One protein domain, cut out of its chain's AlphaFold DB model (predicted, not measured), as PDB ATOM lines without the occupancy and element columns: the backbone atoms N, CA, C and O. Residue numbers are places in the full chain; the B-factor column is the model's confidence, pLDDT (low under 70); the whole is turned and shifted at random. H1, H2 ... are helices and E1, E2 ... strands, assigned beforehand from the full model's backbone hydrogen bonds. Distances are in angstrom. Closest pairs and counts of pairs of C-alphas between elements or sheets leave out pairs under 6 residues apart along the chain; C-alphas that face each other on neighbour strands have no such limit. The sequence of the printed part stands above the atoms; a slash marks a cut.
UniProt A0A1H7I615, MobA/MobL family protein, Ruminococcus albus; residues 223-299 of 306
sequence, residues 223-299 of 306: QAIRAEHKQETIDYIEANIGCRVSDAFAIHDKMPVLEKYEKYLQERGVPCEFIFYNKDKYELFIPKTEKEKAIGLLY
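AT A GLANCE: This is residues 223 to 299 of the 306 residues of the protein "MobA/MobL family protein" of Ruminococcus albus (UniProt A0A1H7I615). An antiparallel sheet, E1 E3 E2, is the middle of three layers, between H2 with H3 and long H1, whose residues 223 to 229 stick out. The 77 printed residues include H1 E1 H2 E2 E3 H3, mixed in class and compact, radius of gyration of the C-alphas 12.5 A, spanning 40 by 25 by 16 A.

HOW THE PARTS SIT: Look at E3, residues 281 to 287: in its hairpin with E2, residues 273 to 278, N 283 to O 275 is 3.0 A, and with E1, residues 248 to 251, N 286 to O 249 is 2.9 A. H2, residues 255 to 266, makes a split strand-helix-strand unit with E1 and E2, E3 between them, its crossover right-handed. H2 and H3, residues 288 to 298, are on one face, H1, residues 223 to 241, on the opposite. Each O i to N i+4 pair in H1 and H2 is within hydrogen-bond range; in H3, 5 of 7.

IN THESE COORDINATES: Find C-alpha 223 at (128.093, 90.435, 152.247), where H1 begins; H1 runs 26.9 A from first to last C-alpha, and H3 ends at C-alpha 298 at (129.943, 127.368, 146.148).

THE WHOLE: The printed part has no cut and no residue under pLDDT 70.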
ATOM      1  N   GLN A 223     128.553  89.476 151.240       96.69
ATOM      2  CA  GLN A 223     128.093  90.435 152.247       96.69
ATOM      3  C   GLN A 223     129.220  90.870 153.186       96.69
ATOM      4  O   GLN A 223     129.316  92.062 153.475       96.69
ATOM      5  N   ALA A 224     130.076  89.944 153.625       96.50
ATOM      6  CA  ALA A 224     131.224  90.261 154.471       96.50
ATOM      7  C   ALA A 224     132.207  91.200 153.753       96.50
ATOM      8  O   ALA A 224     132.525  92.257 154.289       96.50
ATOM      9  N   ILE A 225     132.571  90.889 152.504       96.19
ATOM     10  CA  ILE A 225     133.455  91.729 151.677       96.19
ATOM     11  C   ILE A 225     132.851  93.124 151.466       96.19
ATOM     12  O   ILE A 225     133.535  94.139 151.567       96.19
ATOM     13  N   ARG A 226     131.542  93.209 151.190       93.81
ATOM     14  CA  ARG A 226     130.857  94.505 151.047       93.81
ATOM     15  C   ARG A 226     130.850  95.310 152.345       93.81
ATOM     16  O   ARG A 226     130.928  96.534 152.283       93.81
ATOM     17  N   ALA A 227     130.705  94.651 153.493       94.81
ATOM     18  CA  ALA A 227     130.736  95.309 154.794       94.81
ATOM     19  C   ALA A 227     132.139  95.838 155.118       94.81
ATOM     20  O   ALA A 227     132.253  96.980 155.554       94.81
ATOM     21  N   GLU A 228     133.176  95.047 154.842       95.75
ATOM     22  CA  GLU A 228     134.582  95.435 154.992       95.75
ATOM     23  C   GLU A 228     134.921  96.645 154.116       95.75
ATOM     24  O   GLU A 228     135.279  97.694 154.642       95.75
ATOM     25  N   HIS A 229     134.651  96.577 152.809       92.75
ATOM     26  CA  HIS A 229     134.900  97.693 151.892       92.75
ATOM     27  C   HIS A 229     134.112  98.963 152.273       92.75
ATOM     28  O   HIS A 229     134.611 100.085 152.162       92.75
ATOM     29  N   LYS A 230     132.872  98.818 152.764       92.00
ATOM     30  CA  LYS A 230     132.105  99.960 153.280       92.00
ATOM     31  C   LYS A 230     132.797 100.592 154.490       92.00
ATOM     32  O   LYS A 230     132.799 101.816 154.588       92.00
ATOM     33  N   GLN A 231     133.338  99.783 155.398       93.75
ATOM     34  CA  GLN A 231     134.044 100.283 156.573       93.75
ATOM     35  C   GLN A 231     135.339 100.994 156.174       93.75
ATOM     36  O   GLN A 231     135.541 102.123 156.600       93.75
ATOM     37  N   GLU A 232     136.136 100.412 155.277       94.19
ATOM     38  CA  GLU A 232     137.344 101.052 154.736       94.19
ATOM     39  C   GLU A 232     137.036 102.403 154.080       94.19
ATOM     40  O   GLU A 232     137.755 103.379 154.282       94.19
ATOM     41  N   THR A 233     135.928 102.484 153.335       92.25
ATOM     42  CA  THR A 233     135.477 103.743 152.725       92.25
ATOM     43  C   THR A 233     135.122 104.782 153.790       92.25
ATOM     44  O   THR A 233     135.463 105.950 153.638       92.25
ATOM     45  N   ILE A 234     134.431 104.380 154.863       93.44
ATOM     46  CA  ILE A 234     134.109 105.280 155.979       93.44
ATOM     47  C   ILE A 234     135.401 105.763 156.635       93.44
ATOM     48  O   ILE A 234     135.593 106.970 156.730       93.44
ATOM     49  N   ASP A 235     136.298 104.853 157.013       95.19
ATOM     50  CA  ASP A 235     137.551 105.184 157.694       95.19
ATOM     51  C   ASP A 235     138.407 106.152 156.858       95.19
ATOM     52  O   ASP A 235     138.961 107.115 157.391       95.19
ATOM     53  N   TYR A 236     138.455 105.946 155.537       94.12
ATOM     54  CA  TYR A 236     139.108 106.848 154.588       94.12
ATOM     55  C   TYR A 236     138.490 108.256 154.596       94.12
ATOM     56  O   TYR A 236     139.211 109.242 154.757       94.12
ATOM     57  N   ILE A 237     137.159 108.363 154.479       93.38
ATOM     58  CA  ILE A 237     136.467 109.661 154.508       93.38
ATOM     59  C   ILE A 237     136.733 110.365 155.841       93.38
ATOM     60  O   ILE A 237     137.115 111.534 155.841       93.38
ATOM     61  N   GLU A 238     136.550 109.670 156.970       95.31
ATOM     62  CA  GLU A 238     136.702 110.250 158.309       95.31
ATOM     63  C   GLU A 238     138.124 110.764 158.555       95.31
ATOM     64  O   GLU A 238     138.292 111.835 159.145       95.31
ATOM     65  N   ALA A 239     139.140 110.054 158.054       94.25
ATOM     66  CA  ALA A 239     140.533 110.484 158.127       94.25
ATOM     67  C   ALA A 239     140.799 111.773 157.325       94.25
ATOM     68  O   ALA A 239     141.525 112.642 157.811       94.25
ATOM     69  N   ASN A 240     140.194 111.925 156.143       93.69
ATOM     70  CA  ASN A 240     140.433 113.079 155.269       93.69
ATOM     71  C   ASN A 240     139.619 114.320 155.657       93.69
ATOM     72  O   ASN A 240     140.130 115.438 155.580       93.69
ATOM     73  N   ILE A 241     138.370 114.156 156.107       94.06
ATOM     74  CA  ILE A 241     137.527 115.297 156.509       94.06
ATOM     75  C   ILE A 241     137.677 115.669 157.990       94.06
ATOM     76  O   ILE A 241     137.228 116.740 158.399       94.06
ATOM     77  N   GLY A 242     138.275 114.797 158.809       93.12
ATOM     78  CA  GLY A 242     138.543 115.043 160.229       93.12
ATOM     79  C   GLY A 242     137.312 114.985 161.143       93.12
ATOM     80  O   GLY A 242     137.344 115.514 162.254       93.12
ATOM     81  N   CYS A 243     136.215 114.370 160.697       93.94
ATOM     82  CA  CYS A 243     135.014 114.142 161.503       93.94
ATOM     83  C   CYS A 243     134.316 112.845 161.082       93.94
ATOM     84  O   CYS A 243     134.626 112.284 160.033       93.94
ATOM     85  N   ARG A 244     133.354 112.374 161.886       96.06
ATOM     86  CA  ARG A 244     132.588 111.171 161.540       96.06
ATOM     87  C   ARG A 244     131.735 111.402 160.300       96.06
ATOM     88  O   ARG A 244     131.133 112.467 160.168       96.06
ATOM     89  N   VAL A 245     131.544 110.379 159.467       93.75
ATOM     90  CA  VAL A 245     130.638 110.474 158.302       93.75
ATOM     91  C   VAL A 245     129.208 110.816 158.745       93.75
ATOM     92  O   VAL A 245     128.509 111.566 158.068       93.75
ATOM     93  N   SER A 246     128.771 110.348 159.922       95.19
ATOM     94  CA  SER A 246     127.470 110.723 160.510       95.19
ATOM     95  C   SER A 246     127.334 112.226 160.796       95.19
ATOM     96  O   SER A 246     126.222 112.771 160.819       95.19
ATOM     97  N   ASP A 247     128.464 112.902 160.986       95.75
ATOM     98  CA  ASP A 247     128.583 114.326 161.292       95.75
ATOM     99  C   ASP A 247     128.982 115.151 160.055       95.75
ATOM    100  O   ASP A 247     129.177 116.365 160.151       95.75
ATOM    101  N   ALA A 248     129.009 114.524 158.876       94.69
ATOM    102  CA  ALA A 248     129.243 115.173 157.597       94.69
ATOM    103  C   ALA A 248     127.932 115.560 156.887       94.69
ATOM    104  O   ALA A 248     126.868 114.956 157.052       94.69
ATOM    105  N   PHE A 249     128.012 116.618 156.094       94.12
ATOM    106  CA  PHE A 249     127.053 117.046 155.091       94.12
ATOM    107  C   PHE A 249     127.543 116.562 153.721       94.12
ATOM    108  O   PHE A 249     128.716 116.725 153.402       94.12
ATOM    109  N   ALA A 250     126.651 115.969 152.927       93.81
ATOM    110  CA  ALA A 250     126.973 115.466 151.595       93.81
ATOM    111  C   ALA A 250     126.359 116.360 150.510       93.81
ATOM    112  O   ALA A 250     125.188 116.740 150.612       93.81
ATOM    113  N   ILE A 251     127.139 116.664 149.474       92.62
ATOM    114  CA  ILE A 251     126.677 117.307 148.238       92.62
ATOM    115  C   ILE A 251     126.607 116.253 147.133       92.62
ATOM    116  O   ILE A 251     127.549 115.487 146.935       92.62
ATOM    117  N   HIS A 252     125.498 116.252 146.394       91.31
ATOM    118  CA  HIS A 252     125.241 115.358 145.266       91.31
ATOM    119  C   HIS A 252     125.207 116.158 143.967       91.31
ATOM    120  O   HIS A 252     124.359 117.029 143.801       91.31
ATOM    121  N   ASP A 253     126.103 115.840 143.037       90.56
ATOM    122  CA  ASP A 253     126.135 116.408 141.686       90.56
ATOM    123  C   ASP A 253     126.876 115.437 140.744       90.56
ATOM    124  O   ASP A 253     127.287 114.341 141.137       90.56
ATOM    125  N   LYS A 254     127.047 115.807 139.476       90.62
ATOM    126  CA  LYS A 254     127.845 115.053 138.510       90.62
ATOM    127  C   LYS A 254     129.316 115.060 138.921       90.62
ATOM    128  O   LYS A 254     129.836 116.087 139.349       90.62
ATOM    129  N   MET A 255     130.009 113.951 138.662       90.88
ATOM    130  CA  MET A 255     131.438 113.770 138.959       90.88
ATOM    131  C   MET A 255     132.318 114.989 138.620       90.88
ATOM    132  O   MET A 255     132.985 115.477 139.527       90.88
ATOM    133  N   PRO A 256     132.263 115.584 137.405       91.50
ATOM    134  CA  PRO A 256     133.157 116.700 137.076       91.50
ATOM    135  C   PRO A 256     132.873 117.972 137.889       91.50
ATOM    136  O   PRO A 256     133.738 118.836 138.028       91.50
ATOM    137  N   VAL A 257     131.644 118.121 138.394       92.31
ATOM    138  CA  VAL A 257     131.251 119.245 139.251       92.31
ATOM    139  C   VAL A 257     131.784 119.024 140.661       92.31
ATOM    140  O   VAL A 257     132.400 119.929 141.219       92.31
ATOM    141  N   LEU A 258     131.610 117.818 141.209       93.31
ATOM    142  CA  LEU A 258     132.075 117.483 142.555       93.31
ATOM    143  C   LEU A 258     133.604 117.510 142.674       93.31
ATOM    144  O   LEU A 258     134.101 118.087 143.633       93.31
ATOM    145  N   GLU A 259     134.346 117.011 141.680       92.06
ATOM    146  CA  GLU A 259     135.818 117.119 141.632       92.06
ATOM    147  C   GLU A 259     136.280 118.587 141.641       92.06
ATOM    148  O   GLU A 259     137.239 118.969 142.317       92.06
ATOM    149  N   LYS A 260     135.570 119.454 140.906       94.12
ATOM    150  CA  LYS A 260     135.857 120.892 140.898       94.12
ATOM    151  C   LYS A 260     135.553 121.527 142.256       94.12
ATOM    152  O   LYS A 260     136.319 122.381 142.702       94.12
ATOM    153  N   TYR A 261     134.440 121.151 142.884       95.38
ATOM    154  CA  TYR A 261     134.042 121.655 144.198       95.38
ATOM    155  C   TYR A 261     135.025 121.236 145.282       95.38
ATOM    156  O   TYR A 261     135.447 122.094 146.052       95.38
ATOM    157  N   GLU A 262     135.430 119.968 145.298       95.44
ATOM    158  CA  GLU A 262     136.428 119.445 146.227       95.44
ATOM    159  C   GLU A 262     137.705 120.283 146.183       95.44
ATOM    160  O   GLU A 262     138.085 120.896 147.182       95.44
ATOM    161  N   LYS A 263     138.311 120.408 144.996       94.81
ATOM    162  CA  LYS A 263     139.542 121.181 144.822       94.81
ATOM    163  C   LYS A 263     139.370 122.638 145.264       94.81
ATOM    164  O   LYS A 263     140.212 123.182 145.974       94.81
ATOM    165  N   TYR A 264     138.267 123.273 144.863       95.94
ATOM    166  CA  TYR A 264     137.991 124.677 145.172       95.94
ATOM    167  C   TYR A 264     137.829 124.946 146.678       95.94
ATOM    168  O   TYR A 264     138.283 125.989 147.168       95.94
ATOM    169  N   LEU A 265     137.172 124.028 147.392       95.19
ATOM    170  CA  LEU A 265     136.930 124.096 148.833       95.19
ATOM    171  C   LEU A 265     138.197 123.786 149.637       95.19
ATOM    172  O   LEU A 265     138.533 124.555 150.543       95.19
ATOM    173  N   GLN A 266     138.942 122.742 149.261       94.06
ATOM    174  CA  GLN A 266     140.218 122.390 149.894       94.06
ATOM    175  C   GLN A 266     141.232 123.543 149.793       94.06
ATOM    176  O   GLN A 266     141.839 123.916 150.796       94.06
ATOM    177  N   GLU A 267     141.344 124.201 148.628       95.62
ATOM    178  CA  GLU A 267     142.193 125.394 148.430       95.62
ATOM    179  C   GLU A 267     141.826 126.575 149.354       95.62
ATOM    180  O   GLU A 267     142.648 127.459 149.595       95.62
ATOM    181  N   ARG A 268     140.597 126.603 149.885       95.56
ATOM    182  CA  ARG A 268     140.072 127.644 150.793       95.56
ATOM    183  C   ARG A 268     139.986 127.178 152.248       95.56
ATOM    184  O   ARG A 268     139.329 127.819 153.075       95.56
ATOM    185  N   GLY A 269     140.659 126.072 152.565       93.00
ATOM    186  CA  GLY A 269     140.725 125.521 153.914       93.00
ATOM    187  C   GLY A 269     139.373 125.026 154.421       93.00
ATOM    188  O   GLY A 269     139.084 125.169 155.607       93.00
ATOM    189  N   VAL A 270     138.513 124.527 153.531       94.25
ATOM    190  CA  VAL A 270     137.326 123.756 153.907       94.25
ATOM    191  C   VAL A 270     137.672 122.276 153.723       94.25
ATOM    192  O   VAL A 270     137.892 121.864 152.584       94.25
ATOM    193  N   PRO A 271     137.757 121.475 154.802       93.62
ATOM    194  CA  PRO A 271     137.971 120.036 154.687       93.62
ATOM    195  C   PRO A 271     136.796 119.391 153.950       93.62
ATOM    196  O   PRO A 271     135.637 119.570 154.330       93.62
ATOM    197  N   CYS A 272     137.091 118.646 152.891       95.06
ATOM    198  CA  CYS A 272     136.102 117.874 152.159       95.06
ATOM    199  C   CYS A 272     136.753 116.724 151.395       95.06
ATOM    200  O   CYS A 272     137.922 116.832 151.030       95.06
ATOM    201  N   GLU A 273     135.981 115.671 151.136       95.75
ATOM    202  CA  GLU A 273     136.432 114.486 150.401       95.75
ATOM    203  C   GLU A 273     135.362 114.029 149.410       95.75
ATOM    204  O   GLU A 273     134.198 113.815 149.775       95.75
ATOM    205  N   PHE A 274     135.756 113.885 148.153       92.62
ATOM    206  CA  PHE A 274     134.925 113.373 147.079       92.62
ATOM    207  C   PHE A 274     134.990 111.843 147.002       92.62
ATOM    208  O   PHE A 274     136.065 111.253 146.953       92.62
ATOM    209  N   ILE A 275     133.832 111.181 146.929       91.12
ATOM    210  CA  ILE A 275     133.740 109.721 146.842       91.12
ATOM    211  C   ILE A 275     132.882 109.278 145.662       91.12
ATOM    212  O   ILE A 275     131.768 109.755 145.424       91.12
ATOM    213  N   PHE A 276     133.398 108.263 144.974       87.38
ATOM    214  CA  PHE A 276     132.713 107.501 143.942       87.38
ATOM    215  C   PHE A 276     132.340 106.114 144.469       87.38
ATOM    216  O   PHE A 276     133.206 105.276 144.706       87.38
ATOM    217  N   TYR A 277     131.042 105.840 144.607       79.06
ATOM    218  CA  TYR A 277     130.570 104.527 145.060       79.06
ATOM    219  C   TYR A 277     130.344 103.555 143.899       79.06
ATOM    220  O   TYR A 277     130.595 102.358 144.015       79.06
ATOM    221  N   ASN A 278     129.788 104.055 142.794       76.50
ATOM    222  CA  ASN A 278     129.542 103.327 141.550       76.50
ATOM    223  C   ASN A 278     129.201 104.323 140.429       76.50
ATOM    224  O   ASN A 278     129.065 105.515 140.693       76.50
ATOM    225  N   LYS A 279     129.021 103.820 139.195       74.31
ATOM    226  CA  LYS A 279     128.862 104.605 137.949       74.31
ATOM    227  C   LYS A 279     127.896 105.796 138.011       74.31
ATOM    228  O   LYS A 279     128.081 106.715 137.221       74.31
ATOM    229  N   ASP A 280     126.930 105.811 138.925       77.44
ATOM    230  CA  ASP A 280     125.925 106.874 139.016       77.44
ATOM    231  C   ASP A 280     125.782 107.473 140.426       77.44
ATOM    232  O   ASP A 280     124.874 108.271 140.662       77.44
ATOM    233  N   LYS A 281     126.654 107.111 141.378       85.69
ATOM    234  CA  LYS A 281     126.578 107.604 142.757       85.69
ATOM    235  C   LYS A 281     127.884 108.260 143.200       85.69
ATOM    236  O   LYS A 281     128.870 107.581 143.496       85.69
ATOM    237  N   TYR A 282     127.813 109.582 143.294       89.94
ATOM    238  CA  TYR A 282     128.904 110.497 143.592       89.94
ATOM    239  C   TYR A 282     128.492 111.413 144.745       89.94
ATOM    240  O   TYR A 282     127.396 111.979 144.706       89.94
ATOM    241  N   GLU A 283     129.337 111.549 145.762       94.38
ATOM    242  CA  GLU A 283     129.046 112.380 146.934       94.38
ATOM    243  C   GLU A 283     130.312 113.131 147.359       94.38
ATOM    244  O   GLU A 283     131.396 112.556 147.378       94.38
ATOM    245  N   LEU A 284     130.181 114.416 147.688       95.31
ATOM    246  CA  LEU A 284     131.241 115.210 148.315       95.31
ATOM    247  C   LEU A 284     130.895 115.412 149.789       95.31
ATOM    248  O   LEU A 284     129.877 116.032 150.098       95.31
ATOM    249  N   PHE A 285     131.730 114.897 150.686       96.56
ATOM    250  CA  PHE A 285     131.541 114.980 152.131       96.56
ATOM    251  C   PHE A 285     132.254 116.196 152.706       96.56
ATOM    252  O   PHE A 285     133.413 116.438 152.397       96.56
ATOM    253  N   ILE A 286     131.565 116.944 153.565       95.81
ATOM    254  CA  ILE A 286     132.060 118.158 154.224       95.81
ATOM    255  C   ILE A 286     131.622 118.103 155.690       95.81
ATOM    256  O   ILE A 286     130.452 117.807 155.935       95.81
ATOM    257  N   PRO A 287     132.462 118.404 156.692       96.88
ATOM    258  CA  PRO A 287     132.008 118.481 158.079       96.88
ATOM    259  C   PRO A 287     130.820 119.437 158.232       96.88
ATOM    260  O   PRO A 287     130.832 120.547 157.697       96.88
ATOM    261  N   LYS A 288     129.780 119.047 158.989       95.81
ATOM    262  CA  LYS A 288     128.595 119.906 159.202       95.81
ATOM    263  C   LYS A 288     128.950 121.271 159.800       95.81
ATOM    264  O   LYS A 288     128.248 122.238 159.522       95.81
ATOM    265  N   THR A 289     130.031 121.355 160.577       94.50
ATOM    266  CA  THR A 289     130.564 122.605 161.145       94.50
ATOM    267  C   THR A 289     131.034 123.598 160.081       94.50
ATOM    268  O   THR A 289     130.970 124.798 160.306       94.50
ATOM    269  N   GLU A 290     131.448 123.118 158.907       94.62
ATOM    270  CA  GLU A 290     131.941 123.936 157.790       94.62
ATOM    271  C   GLU A 290     130.867 124.156 156.709       94.62
ATOM    272  O   GLU A 290     131.123 124.793 155.685       94.62
ATOM    273  N   LYS A 291     129.644 123.646 156.918       93.12
ATOM    274  CA  LYS A 291     128.572 123.639 155.913       93.12
ATOM    275  C   LYS A 291     128.227 125.034 155.394       93.12
ATOM    276  O   LYS A 291     128.121 125.219 154.185       93.12
ATOM    277  N   GLU A 292     128.013 126.004 156.280       93.06
ATOM    278  CA  GLU A 292     127.606 127.363 155.885       93.06
ATOM    279  C   GLU A 292     128.693 128.053 155.059       93.06
ATOM    280  O   GLU A 292     128.406 128.635 154.011       93.06
ATOM    281  N   LYS A 293     129.954 127.898 155.475       92.56
ATOM    282  CA  LYS A 293     131.125 128.390 154.746       92.56
ATOM    283  C   LYS A 293     131.236 127.733 153.370       92.56
ATOM    284  O   LYS A 293     131.428 128.434 152.381       92.56
ATOM    285  N   ALA A 294     131.070 126.413 153.287       92.19
ATOM    286  CA  ALA A 294     131.104 125.687 152.021       92.19
ATOM    287  C   ALA A 294     129.997 126.144 151.057       92.19
ATOM    288  O   ALA A 294     130.275 126.421 149.893       92.19
ATOM    289  N   ILE A 295     128.754 126.285 151.537       91.75
ATOM    290  CA  ILE A 295     127.628 126.754 150.713       91.75
ATOM    291  C   ILE A 295     127.864 128.189 150.237       91.75
ATOM    292  O   ILE A 295     127.683 128.456 149.053       91.75
ATOM    293  N   GLY A 296     128.315 129.091 151.116       90.81
ATOM    294  CA  GLY A 296     128.613 130.477 150.741       90.81
ATOM    295  C   GLY A 296     129.730 130.599 149.699       90.81
ATOM    296  O   GLY A 296     129.691 131.495 148.861       90.81
ATOM    297  N   LEU A 297     130.698 129.675 149.711       90.81
ATOM    298  CA  LEU A 297     131.769 129.597 148.715       90.81
ATOM    299  C   LEU A 297     131.298 129.035 147.364       90.81
ATOM    300  O   LEU A 297     131.761 129.495 146.322       90.81
ATOM    301  N   LEU A 298     130.417 128.032 147.369       89.69
ATOM    302  CA  LEU A 298     129.943 127.368 146.148       89.69
ATOM    303  C   LEU A 298     128.792 128.114 145.459       89.69
ATOM    304  O   LEU A 298     128.694 128.093 144.232       89.69
ATOM    305  N   TYR A 299     127.941 128.775 146.243       84.31
ATOM    306  CA  TYR A 299     126.760 129.506 145.790       84.31
ATOM    307  C   TYR A 299     126.756 130.905 146.418       84.31
ATOM    308  O   TYR A 299     125.987 131.156 147.350       84.31
TER     309      TYR A 299